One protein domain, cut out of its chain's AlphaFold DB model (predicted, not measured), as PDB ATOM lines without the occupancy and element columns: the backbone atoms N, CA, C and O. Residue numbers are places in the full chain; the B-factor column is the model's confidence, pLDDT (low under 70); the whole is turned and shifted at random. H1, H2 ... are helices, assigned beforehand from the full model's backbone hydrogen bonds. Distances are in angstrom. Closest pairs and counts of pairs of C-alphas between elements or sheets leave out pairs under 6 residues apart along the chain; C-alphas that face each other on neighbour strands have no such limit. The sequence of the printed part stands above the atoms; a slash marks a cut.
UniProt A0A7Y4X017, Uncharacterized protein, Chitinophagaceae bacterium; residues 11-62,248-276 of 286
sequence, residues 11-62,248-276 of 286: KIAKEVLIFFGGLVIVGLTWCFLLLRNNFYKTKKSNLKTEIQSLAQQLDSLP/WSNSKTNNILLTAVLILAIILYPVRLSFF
ATOM      1  N   LYS A  11     371.248 369.918 438.946       73.06
ATOM      2  CA  LYS A  11     372.097 368.721 439.016       73.06
ATOM      3  C   LYS A  11     371.542 367.590 438.151       73.06
ATOM      4  O   LYS A  11     372.286 367.031 437.358       73.06
ATOM      5  N   ILE A  12     370.244 367.305 438.267       71.62
ATOM      6  CA  ILE A  12     369.580 366.270 437.461       71.62
ATOM      7  C   ILE A  12     369.685 366.610 435.969       71.62
ATOM      8  O   ILE A  12     370.075 365.756 435.184       71.62
ATOM      9  N   ALA A  13     369.437 367.865 435.582       72.44
ATOM     10  CA  ALA A  13     369.549 368.299 434.188       72.44
ATOM     11  C   ALA A  13     370.955 368.080 433.599       72.44
ATOM     12  O   ALA A  13     371.080 367.661 432.452       72.44
ATOM     13  N   LYS A  14     372.017 368.312 434.383       75.56
ATOM     14  CA  LYS A  14     373.401 368.081 433.941       75.56
ATOM     15  C   LYS A  14     373.704 366.593 433.724       75.56
ATOM     16  O   LYS A  14     374.329 366.251 432.728       75.56
ATOM     17  N   GLU A  15     373.251 365.723 434.625       73.94
ATOM     18  CA  GLU A  15     373.420 364.264 434.501       73.94
ATOM     19  C   GLU A  15     372.667 363.719 433.280       73.94
ATOM     20  O   GLU A  15     373.212 362.943 432.499       73.94
ATOM     21  N   VAL A  16     371.436 364.197 433.071       74.56
ATOM     22  CA  VAL A  16     370.625 363.854 431.897       74.56
ATOM     23  C   VAL A  16     371.329 364.290 430.608       74.56
ATOM     24  O   VAL A  16     371.412 363.509 429.664       74.56
ATOM     25  N   LEU A  17     371.904 365.495 430.575       77.94
ATOM     26  CA  LEU A  17     372.627 365.997 429.404       77.94
ATOM     27  C   LEU A  17     373.893 365.180 429.094       77.94
ATOM     28  O   LEU A  17     374.153 364.884 427.930       77.94
ATOM     29  N   ILE A  18     374.650 364.765 430.115       79.06
ATOM     30  CA  ILE A  18     375.824 363.891 429.947       79.06
ATOM     31  C   ILE A  18     375.407 362.515 429.409       79.06
ATOM     32  O   ILE A  18     376.047 361.996 428.496       79.06
ATOM     33  N   PHE A  19     374.319 361.942 429.930       77.69
ATOM     34  CA  PHE A  19     373.783 360.666 429.456       77.69
ATOM     35  C   PHE A  19     373.376 360.725 427.976       77.69
ATOM     36  O   PHE A  19     373.802 359.880 427.185       77.69
ATOM     37  N   PHE A  20     372.622 361.754 427.577       78.75
ATOM     38  CA  PHE A  20     372.254 361.953 426.173       78.75
ATOM     39  C   PHE A  20     373.474 362.224 425.285       78.75
ATOM     40  O   PHE A  20     373.547 361.681 424.186       78.75
ATOM     41  N   GLY A  21     374.463 362.982 425.766       82.25
ATOM     42  CA  GLY A  21     375.727 363.180 425.054       82.25
ATOM     43  C   GLY A  21     376.462 361.863 424.786       82.25
ATOM     44  O   GLY A  21     376.904 361.618 423.664       82.25
ATOM     45  N   GLY A  22     376.524 360.971 425.780       82.44
ATOM     46  CA  GLY A  22     377.088 359.628 425.622       82.44
ATOM     47  C   GLY A  22     376.328 358.784 424.594       82.44
ATOM     48  O   GLY A  22     376.950 358.189 423.714       82.44
ATOM     49  N   LEU A  23     374.991 358.783 424.647       82.75
ATOM     50  CA  LEU A  23     374.150 358.096 423.658       82.75
ATOM     51  C   LEU A  23     374.398 358.601 422.233       82.75
ATOM     52  O   LEU A  23     374.507 357.791 421.312       82.75
ATOM     53  N   VAL A  24     374.536 359.918 422.049       86.19
ATOM     54  CA  VAL A  24     374.849 360.514 420.741       86.19
ATOM     55  C   VAL A  24     376.206 360.028 420.231       86.19
ATOM     56  O   VAL A  24     376.299 359.622 419.077       86.19
ATOM     57  N   ILE A  25     377.245 359.988 421.072       88.38
ATOM     58  CA  ILE A  25     378.578 359.493 420.676       88.38
ATOM     59  C   ILE A  25     378.529 358.013 420.272       88.38
ATOM     60  O   ILE A  25     379.125 357.629 419.262       88.38
ATOM     61  N   VAL A  26     377.800 357.177 421.017       88.75
ATOM     62  CA  VAL A  26     377.618 355.756 420.676       88.75
ATOM     63  C   VAL A  26     376.871 355.615 419.350       88.75
ATOM     64  O   VAL A  26     377.301 354.852 418.485       88.75
ATOM     65  N   GLY A  27     375.801 356.391 419.154       87.56
ATOM     66  CA  GLY A  27     375.040 356.425 417.905       87.56
ATOM     67  C   GLY A  27     375.880 356.869 416.704       87.56
ATOM     68  O   GLY A  27     375.837 356.230 415.654       87.56
ATOM     69  N   LEU A  28     376.707 357.906 416.866       91.44
ATOM     70  CA  LEU A  28     377.643 358.370 415.836       91.44
ATOM     71  C   LEU A  28     378.704 357.315 415.518       91.44
ATOM     72  O   LEU A  28     378.987 357.065 414.348       91.44
ATOM     73  N   THR A  29     379.250 356.655 416.542       89.31
ATOM     74  CA  THR A  29     380.224 355.568 416.374       89.31
ATOM     75  C   THR A  29     379.609 354.404 415.602       89.31
ATOM     76  O   THR A  29     380.202 353.918 414.642       89.31
ATOM     77  N   TRP A  30     378.389 353.994 415.963       90.00
ATOM     78  CA  TRP A  30     377.641 352.982 415.221       90.00
ATOM     79  C   TRP A  30     377.467 353.407 413.761       90.00
ATOM     80  O   TRP A  30     377.830 352.656 412.852       90.00
ATOM     81  N   CYS A  31     376.940 354.611 413.524       92.12
ATOM     82  CA  CYS A  31     376.694 355.131 412.182       92.12
ATOM     83  C   CYS A  31     377.974 355.123 411.330       92.12
ATOM     84  O   CYS A  31     377.975 354.605 410.215       92.12
ATOM     85  N   PHE A  32     379.095 355.585 411.891       93.94
ATOM     86  CA  PHE A  32     380.404 355.536 411.244       93.94
ATOM     87  C   PHE A  32     380.821 354.107 410.865       93.94
ATOM     88  O   PHE A  32     381.256 353.868 409.738       93.94
ATOM     89  N   LEU A  33     380.650 353.135 411.767       91.38
ATOM     90  CA  LEU A  33     380.974 351.732 411.491       91.38
ATOM     91  C   LEU A  33     380.102 351.139 410.377       91.38
ATOM     92  O   LEU A  33     380.617 350.404 409.529       91.38
ATOM     93  N   LEU A  34     378.809 351.476 410.339       90.31
ATOM     94  CA  LEU A  34     377.909 351.062 409.259       90.31
ATOM     95  C   LEU A  34     378.313 351.675 407.921       90.31
ATOM     96  O   LEU A  34     378.428 350.942 406.938       90.31
ATOM     97  N   LEU A  35     378.569 352.985 407.886       93.25
ATOM     98  CA  LEU A  35     379.006 353.691 406.682       93.25
ATOM     99  C   LEU A  35     380.324 353.122 406.156       93.25
ATOM    100  O   LEU A  35     380.427 352.818 404.968       93.25
ATOM    101  N   ARG A  36     381.298 352.880 407.042       92.56
ATOM    102  CA  ARG A  36     382.564 352.221 406.703       92.56
ATOM    103  C   ARG A  36     382.321 350.847 406.080       92.56
ATOM    104  O   ARG A  36     382.879 350.542 405.029       92.56
ATOM    105  N   ASN A  37     381.497 350.008 406.707       92.19
ATOM    106  CA  ASN A  37     381.245 348.659 406.200       92.19
ATOM    107  C   ASN A  37     380.506 348.691 404.853       92.19
ATOM    108  O   ASN A  37     380.820 347.909 403.957       92.19
ATOM    109  N   ASN A  38     379.559 349.619 404.690       93.25
ATOM    110  CA  ASN A  38     378.847 349.825 403.434       93.25
ATOM    111  C   ASN A  38     379.795 350.284 402.319       93.25
ATOM    112  O   ASN A  38     379.778 349.713 401.234       93.25
ATOM    113  N   PHE A  39     380.693 351.231 402.609       94.81
ATOM    114  CA  PHE A  39     381.724 351.679 401.673       94.81
ATOM    115  C   PHE A  39     382.572 350.511 401.154       94.81
ATOM    116  O   PHE A  39     382.732 350.357 399.943       94.81
ATOM    117  N   TYR A  40     383.067 349.636 402.038       92.94
ATOM    118  CA  TYR A  40     383.856 348.478 401.604       92.94
ATOM    119  C   TYR A  40     383.030 347.426 400.854       92.94
ATOM    120  O   TYR A  40     383.559 346.795 399.941       92.94
ATOM    121  N   LYS A  41     381.740 347.253 401.174       92.81
ATOM    122  CA  LYS A  41     380.835 346.393 400.390       92.81
ATOM    123  C   LYS A  41     380.645 346.924 398.967       92.81
ATOM    124  O   LYS A  41     380.791 346.152 398.022       92.81
ATOM    125  N   THR A  42     380.395 348.224 398.809       94.69
ATOM    126  CA  THR A  42     380.299 348.870 397.491       94.69
ATOM    127  C   THR A  42     381.620 348.761 396.737       94.69
ATOM    128  O   THR A  42     381.638 348.319 395.591       94.69
ATOM    129  N   LYS A  43     382.748 349.054 397.399       94.62
ATOM    130  CA  LYS A  43     384.088 348.920 396.809       94.62
ATOM    131  C   LYS A  43     384.362 347.491 396.331       94.62
ATOM    132  O   LYS A  43     384.827 347.309 395.214       94.62
ATOM    133  N   LYS A  44     384.025 346.476 397.136       95.88
ATOM    134  CA  LYS A  44     384.123 345.056 396.757       95.88
ATOM    135  C   LYS A  44     383.315 344.756 395.490       95.88
ATOM    136  O   LYS A  44     383.816 344.058 394.613       95.88
ATOM    137  N   SER A  45     382.079 345.252 395.410       95.56
ATOM    138  CA  SER A  45     381.216 345.047 394.241       95.56
ATOM    139  C   SER A  45     381.811 345.682 392.987       95.56
ATOM    140  O   SER A  45     381.936 345.005 391.974       95.56
ATOM    141  N   ASN A  46     382.246 346.943 393.075       95.81
ATOM    142  CA  ASN A  46     382.825 347.668 391.944       95.81
ATOM    143  C   ASN A  46     384.098 346.989 391.427       95.81
ATOM    144  O   ASN A  46     384.209 346.751 390.230       95.81
ATOM    145  N   LEU A  47     385.008 346.596 392.327       95.81
ATOM    146  CA  LEU A  47     386.237 345.882 391.960       95.81
ATOM    147  C   LEU A  47     385.939 344.526 391.310       95.81
ATOM    148  O   LEU A  47     386.624 344.128 390.375       95.81
ATOM    149  N   LYS A  48     384.905 343.811 391.771       96.06
ATOM    150  CA  LYS A  48     384.483 342.553 391.139       96.06
ATOM    151  C   LYS A  48     384.006 342.787 389.703       96.06
ATOM    152  O   LYS A  48     384.404 342.040 388.816       96.06
ATOM    153  N   THR A  49     383.180 343.809 389.480       96.50
ATOM    154  CA  THR A  49     382.708 344.181 388.138       96.50
ATOM    155  C   THR A  49     383.865 344.619 387.242       96.50
ATOM    156  O   THR A  49     383.912 344.248 386.075       96.50
ATOM    157  N   GLU A  50     384.829 345.362 387.785       96.06
ATOM    158  CA  GLU A  50     386.029 345.786 387.064       96.06
ATOM    159  C   GLU A  50     386.900 344.594 386.648       96.06
ATOM    160  O   GLU A  50     387.275 344.501 385.484       96.06
ATOM    161  N   ILE A  51     387.139 343.629 387.546       96.00
ATOM    162  CA  ILE A  51     387.841 342.376 387.214       96.00
ATOM    163  C   ILE A  51     387.108 341.627 386.098       96.00
ATOM    164  O   ILE A  51     387.748 341.137 385.175       96.00
ATOM    165  N   GLN A  52     385.776 341.541 386.163       96.44
ATOM    166  CA  GLN A  52     384.979 340.885 385.123       96.44
ATOM    167  C   GLN A  52     385.083 341.611 383.777       96.44
ATOM    168  O   GLN A  52     385.256 340.957 382.755       96.44
ATOM    169  N   SER A  53     385.027 342.943 383.776       96.62
ATOM    170  CA  SER A  53     385.208 343.766 382.574       96.62
ATOM    171  C   SER A  53     386.605 343.593 381.973       96.62
ATOM    172  O   SER A  53     386.735 343.360 380.775       96.62
ATOM    173  N   LEU A  54     387.657 343.634 382.796       95.56
ATOM    174  CA  LEU A  54     389.033 343.416 382.346       95.56
ATOM    175  C   LEU A  54     389.242 341.992 381.818       95.56
ATOM    176  O   LEU A  54     389.909 341.819 380.804       95.56
ATOM    177  N   ALA A  55     388.648 340.982 382.458       93.50
ATOM    178  CA  ALA A  55     388.680 339.606 381.967       93.50
ATOM    179  C   ALA A  55     387.965 339.475 380.614       93.50
ATOM    180  O   ALA A  55     388.509 338.878 379.696       93.50
ATOM    181  N   GLN A  56     386.805 340.117 380.438       94.50
ATOM    182  CA  GLN A  56     386.118 340.159 379.144       94.50
ATOM    183  C   GLN A  56     386.945 340.870 378.069       94.50
ATOM    184  O   GLN A  56     386.989 340.409 376.933       94.50
ATOM    185  N   GLN A  57     387.628 341.967 378.413       92.81
ATOM    186  CA  GLN A  57     388.547 342.638 377.490       92.81
ATOM    187  C   GLN A  57     389.704 341.717 377.100       92.81
ATOM    188  O   GLN A  57     390.029 341.616 375.919       92.81
ATOM    189  N   LEU A  58     390.281 341.003 378.070       91.19
ATOM    190  CA  LEU A  58     391.338 340.021 377.840       91.19
ATOM    191  C   LEU A  58     390.871 338.892 376.911       91.19
ATOM    192  O   LEU A  58     391.598 338.534 375.987       91.19
ATOM    193  N   ASP A  59     389.660 338.379 377.125       88.12
ATOM    194  CA  ASP A  59     389.051 337.320 376.313       88.12
ATOM    195  C   ASP A  59     388.668 337.812 374.908       88.12
ATOM    196  O   ASP A  59     388.659 337.032 373.956       88.12
ATOM    197  N   SER A  60     388.371 339.108 374.763       88.12
ATOM    198  CA  SER A  60     388.068 339.739 373.474       88.12
ATOM    199  C   SER A  60     389.307 340.035 372.627       88.12
ATOM    200  O   SER A  60     389.173 340.316 371.433       88.12
ATOM    201  N   LEU A  61     390.511 339.992 373.217       86.44
ATOM    202  CA  LEU A  61     391.735 340.198 372.454       86.44
ATOM    203  C   LEU A  61     391.893 339.093 371.401       86.44
ATOM    204  O   LEU A  61     391.618 337.920 371.677       86.44
ATOM    205  N   PRO A  62     392.378 339.438 370.195       82.06
ATOM    206  CA  PRO A  62     392.647 338.445 369.170       82.06
ATOM    207  C   PRO A  62     393.612 337.387 369.709       82.06
ATOM    208  O   PRO A  62     394.616 337.698 370.359       82.06
ATOM    209  N   TRP A 248     383.967 344.175 408.080       89.06
ATOM    210  CA  TRP A 248     383.807 343.573 409.400       89.06
ATOM    211  C   TRP A 248     382.509 342.778 409.479       89.06
ATOM    212  O   TRP A 248     381.470 343.190 408.953       89.06
ATOM    213  N   SER A 249     382.573 341.635 410.165       87.88
ATOM    214  CA  SER A 249     381.385 340.862 410.515       87.88
ATOM    215  C   SER A 249     380.524 341.639 411.512       87.88
ATOM    216  O   SER A 249     381.034 342.441 412.297       87.88
ATOM    217  N   ASN A 250     379.218 341.367 411.525       82.94
ATOM    218  CA  ASN A 250     378.296 341.999 412.476       82.94
ATOM    219  C   ASN A 250     378.733 341.761 413.929       82.94
ATOM    220  O   ASN A 250     378.679 342.676 414.743       82.94
ATOM    221  N   SER A 251     379.247 340.565 414.236       87.06
ATOM    222  CA  SER A 251     379.809 340.247 415.554       87.06
ATOM    223  C   SER A 251     381.000 341.147 415.906       87.06
ATOM    224  O   SER A 251     381.029 341.715 416.994       87.06
ATOM    225  N   LYS A 252     381.943 341.370 414.978       87.69
ATOM    226  CA  LYS A 252     383.099 342.248 415.223       87.69
ATOM    227  C   LYS A 252     382.679 343.708 415.419       87.69
ATOM    228  O   LYS A 252     383.188 344.371 416.317       87.69
ATOM    229  N   THR A 253     381.720 344.183 414.626       86.44
ATOM    230  CA  THR A 253     381.133 345.524 414.772       86.44
ATOM    231  C   THR A 253     380.464 345.693 416.136       86.44
ATOM    232  O   THR A 253     380.738 346.670 416.831       86.44
ATOM    233  N   ASN A 254     379.655 344.717 416.558       82.88
ATOM    234  CA  ASN A 254     378.984 344.740 417.857       82.88
ATOM    235  C   ASN A 254     379.980 344.676 419.019       82.88
ATOM    236  O   ASN A 254     379.815 345.403 419.991       82.88
ATOM    237  N   ASN A 255     381.043 343.874 418.913       88.88
ATOM    238  CA  ASN A 255     382.081 343.803 419.944       88.88
ATOM    239  C   ASN A 255     382.805 345.142 420.118       88.88
ATOM    240  O   ASN A 255     383.045 345.570 421.246       88.88
ATOM    241  N   ILE A 256     383.117 345.837 419.022       87.75
ATOM    242  CA  ILE A 256     383.736 347.168 419.079       87.75
ATOM    243  C   ILE A 256     382.767 348.188 419.676       87.75
ATOM    244  O   ILE A 256     383.175 348.989 420.514       87.75
ATOM    245  N   LEU A 257     381.485 348.125 419.311       88.06
ATOM    246  CA  LEU A 257     380.455 348.984 419.891       88.06
ATOM    247  C   LEU A 257     380.316 348.755 421.404       88.06
ATOM    248  O   LEU A 257     380.347 349.712 422.170       88.06
ATOM    249  N   LEU A 258     380.230 347.496 421.842       87.50
ATOM    250  CA  LEU A 258     380.189 347.127 423.260       87.50
ATOM    251  C   LEU A 258     381.440 347.602 424.000       87.50
ATOM    252  O   LEU A 258     381.331 348.128 425.103       87.50
ATOM    253  N   THR A 259     382.614 347.478 423.380       86.94
ATOM    254  CA  THR A 259     383.877 347.971 423.947       86.94
ATOM    255  C   THR A 259     383.854 349.492 424.098       86.94
ATOM    256  O   THR A 259     384.219 350.005 425.151       86.94
ATOM    257  N   ALA A 260     383.366 350.226 423.093       85.38
ATOM    258  CA  ALA A 260     383.215 351.678 423.168       85.38
ATOM    259  C   ALA A 260     382.231 352.097 424.275       85.38
ATOM    260  O   ALA A 260     382.511 353.034 425.020       85.38
ATOM    261  N   VAL A 261     381.116 351.373 424.429       87.56
ATOM    262  CA  VAL A 261     380.144 351.584 425.514       87.56
ATOM    263  C   VAL A 261     380.773 351.311 426.883       87.56
ATOM    264  O   VAL A 261     380.597 352.112 427.801       87.56
ATOM    265  N   LEU A 262     381.543 350.228 427.025       89.00
ATOM    266  CA  LEU A 262     382.276 349.896 428.252       89.00
ATOM    267  C   LEU A 262     383.302 350.972 428.611       89.00
ATOM    268  O   LEU A 262     383.332 351.419 429.752       89.00
ATOM    269  N   ILE A 263     384.103 351.432 427.645       85.69
ATOM    270  CA  ILE A 263     385.074 352.517 427.847       85.69
ATOM    271  C   ILE A 263     384.356 353.795 428.287       85.69
ATOM    272  O   ILE A 263     384.766 354.423 429.259       85.69
ATOM    273  N   LEU A 264     383.255 354.161 427.625       84.25
ATOM    274  CA  LEU A 264     382.437 355.306 428.026       84.25
ATOM    275  C   LEU A 264     381.915 355.158 429.457       84.25
ATOM    276  O   LEU A 264     382.012 356.107 430.230       84.25
ATOM    277  N   ALA A 265     381.422 353.979 429.841       81.25
ATOM    278  CA  ALA A 265     380.967 353.712 431.204       81.25
ATOM    279  C   ALA A 265     382.111 353.835 432.229       81.25
ATOM    280  O   ALA A 265     381.935 354.472 433.270       81.25
ATOM    281  N   ILE A 266     383.293 353.293 431.907       85.38
ATOM    282  CA  ILE A 266     384.505 353.375 432.735       85.38
ATOM    283  C   ILE A 266     385.014 354.811 432.851       85.38
ATOM    284  O   ILE A 266     385.542 355.148 433.894       85.38
ATOM    285  N   ILE A 267     384.867 355.669 431.839       81.75
ATOM    286  CA  ILE A 267     385.290 357.080 431.911       81.75
ATOM    287  C   ILE A 267     384.253 357.926 432.659       81.75
ATOM    288  O   ILE A 267     384.602 358.782 433.473       81.75
ATOM    289  N   LEU A 268     382.964 357.680 432.423       80.38
ATOM    290  CA  LEU A 268     381.875 358.420 433.062       80.38
ATOM    291  C   LEU A 268     381.810 358.162 434.575       80.38
ATOM    292  O   LEU A 268     381.461 359.066 435.337       80.38
ATOM    293  N   TYR A 269     382.171 356.959 435.028       78.12
ATOM    294  CA  TYR A 269     382.085 356.583 436.441       78.12
ATOM    295  C   TYR A 269     383.076 357.342 437.363       78.12
ATOM    296  O   TYR A 269     382.629 357.928 438.352       78.12
ATOM    297  N   PRO A 270     384.383 357.457 437.055       75.50
ATOM    298  CA  PRO A 270     385.328 358.322 437.754       75.50
ATOM    299  C   PRO A 270     384.954 359.794 437.656       75.50
ATOM    300  O   PRO A 270     385.057 360.495 438.650       75.50
ATOM    301  N   VAL A 271     384.468 360.276 436.506       73.25
ATOM    302  CA  VAL A 271     384.005 361.673 436.382       73.25
ATOM    303  C   VAL A 271     382.869 361.950 437.371       73.25
ATOM    304  O   VAL A 271     382.862 362.988 438.039       73.25
ATOM    305  N   ARG A 272     381.951 360.991 437.541       71.25
ATOM    306  CA  ARG A 272     380.888 361.044 438.551       71.25
ATOM    307  C   ARG A 272     381.444 361.045 439.980       71.25
ATOM    308  O   ARG A 272     380.986 361.843 440.801       71.25
ATOM    309  N   LEU A 273     382.429 360.195 440.276       72.62
ATOM    310  CA  LEU A 273     383.087 360.127 441.586       72.62
ATOM    311  C   LEU A 273     383.846 361.427 441.908       72.62
ATOM    312  O   LEU A 273     383.648 362.004 442.973       72.62
ATOM    313  N   SER A 274     384.639 361.940 440.970       70.88
ATOM    314  CA  SER A 274     385.384 363.196 441.091       70.88
ATOM    315  C   SER A 274     384.453 364.378 441.338       70.88
ATOM    316  O   SER A 274     384.712 365.200 442.213       70.88
ATOM    317  N   PHE A 275     383.312 364.444 440.645       71.44
ATOM    318  CA  PHE A 275     382.316 365.488 440.891       71.44
ATOM    319  C   PHE A 275     381.690 365.377 442.292       71.44
ATOM    320  O   PHE A 275     381.403 366.392 442.934       71.44
ATOM    321  N   PHE A 276     381.483 364.152 442.788       75.06
ATOM    322  CA  PHE A 276     381.014 363.911 444.152       75.06
ATOM    323  C   PHE A 276     382.052 364.345 445.195       75.06
ATOM    324  O   PHE A 276     381.693 365.059 446.131       75.06
TER     325      PHE A 276
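Overview. This is residues 11 to 62 and 248 to 276 of the 286 residues of an uncharacterized protein of Chitinophagaceae bacterium (UniProt A0A7Y4X017). One long helix, H1, makes the length of a thin rod, and a shorter helix, H2, packs side by side with part of it, running back the opposite way. The far part of H1, residues 42 to 60, sticks out alone. The 81 printed residues hold two named helices, H1 then H2, and no named strand: the class is all helix. The whole is extended, with a radius of gyration of the C-alphas of 22.2 A and spans of 80 by 20 by 16 A.

Along the chain. Find C-alpha 11 at (372.097, 368.721, 439.016); from there H1, residues 11 to 60, runs 73.4 A to C-alpha 60 at (388.068, 339.739, 373.474). H2, residues 250 to 276, runs 38.6 A and ends at C-alpha 276, (381.014, 363.911, 444.152).

Arrangement. Look at Trp 30 and Leu 257, whose C-alphas, 6.8 A apart, are the closest of H1 and H2. The helices touch through residues 22 to 33 of H1 and 253 to 264 of H2 alone. They run opposite ways at a shallow tilt of 23 degrees. In H1 every O i to N i+4 pair is within hydrogen-bond range; in H2, 22 of 23 are.

Size, cuts and confidence. The C-alphas of Pro 62 and Phe 276, the two farthest apart, are 80.0 A apart. Residues 63 to 247 are not printed, and C-alphas 62 and 248 are 41.5 A apart across the cut. No printed residue has a pLDDT under 70.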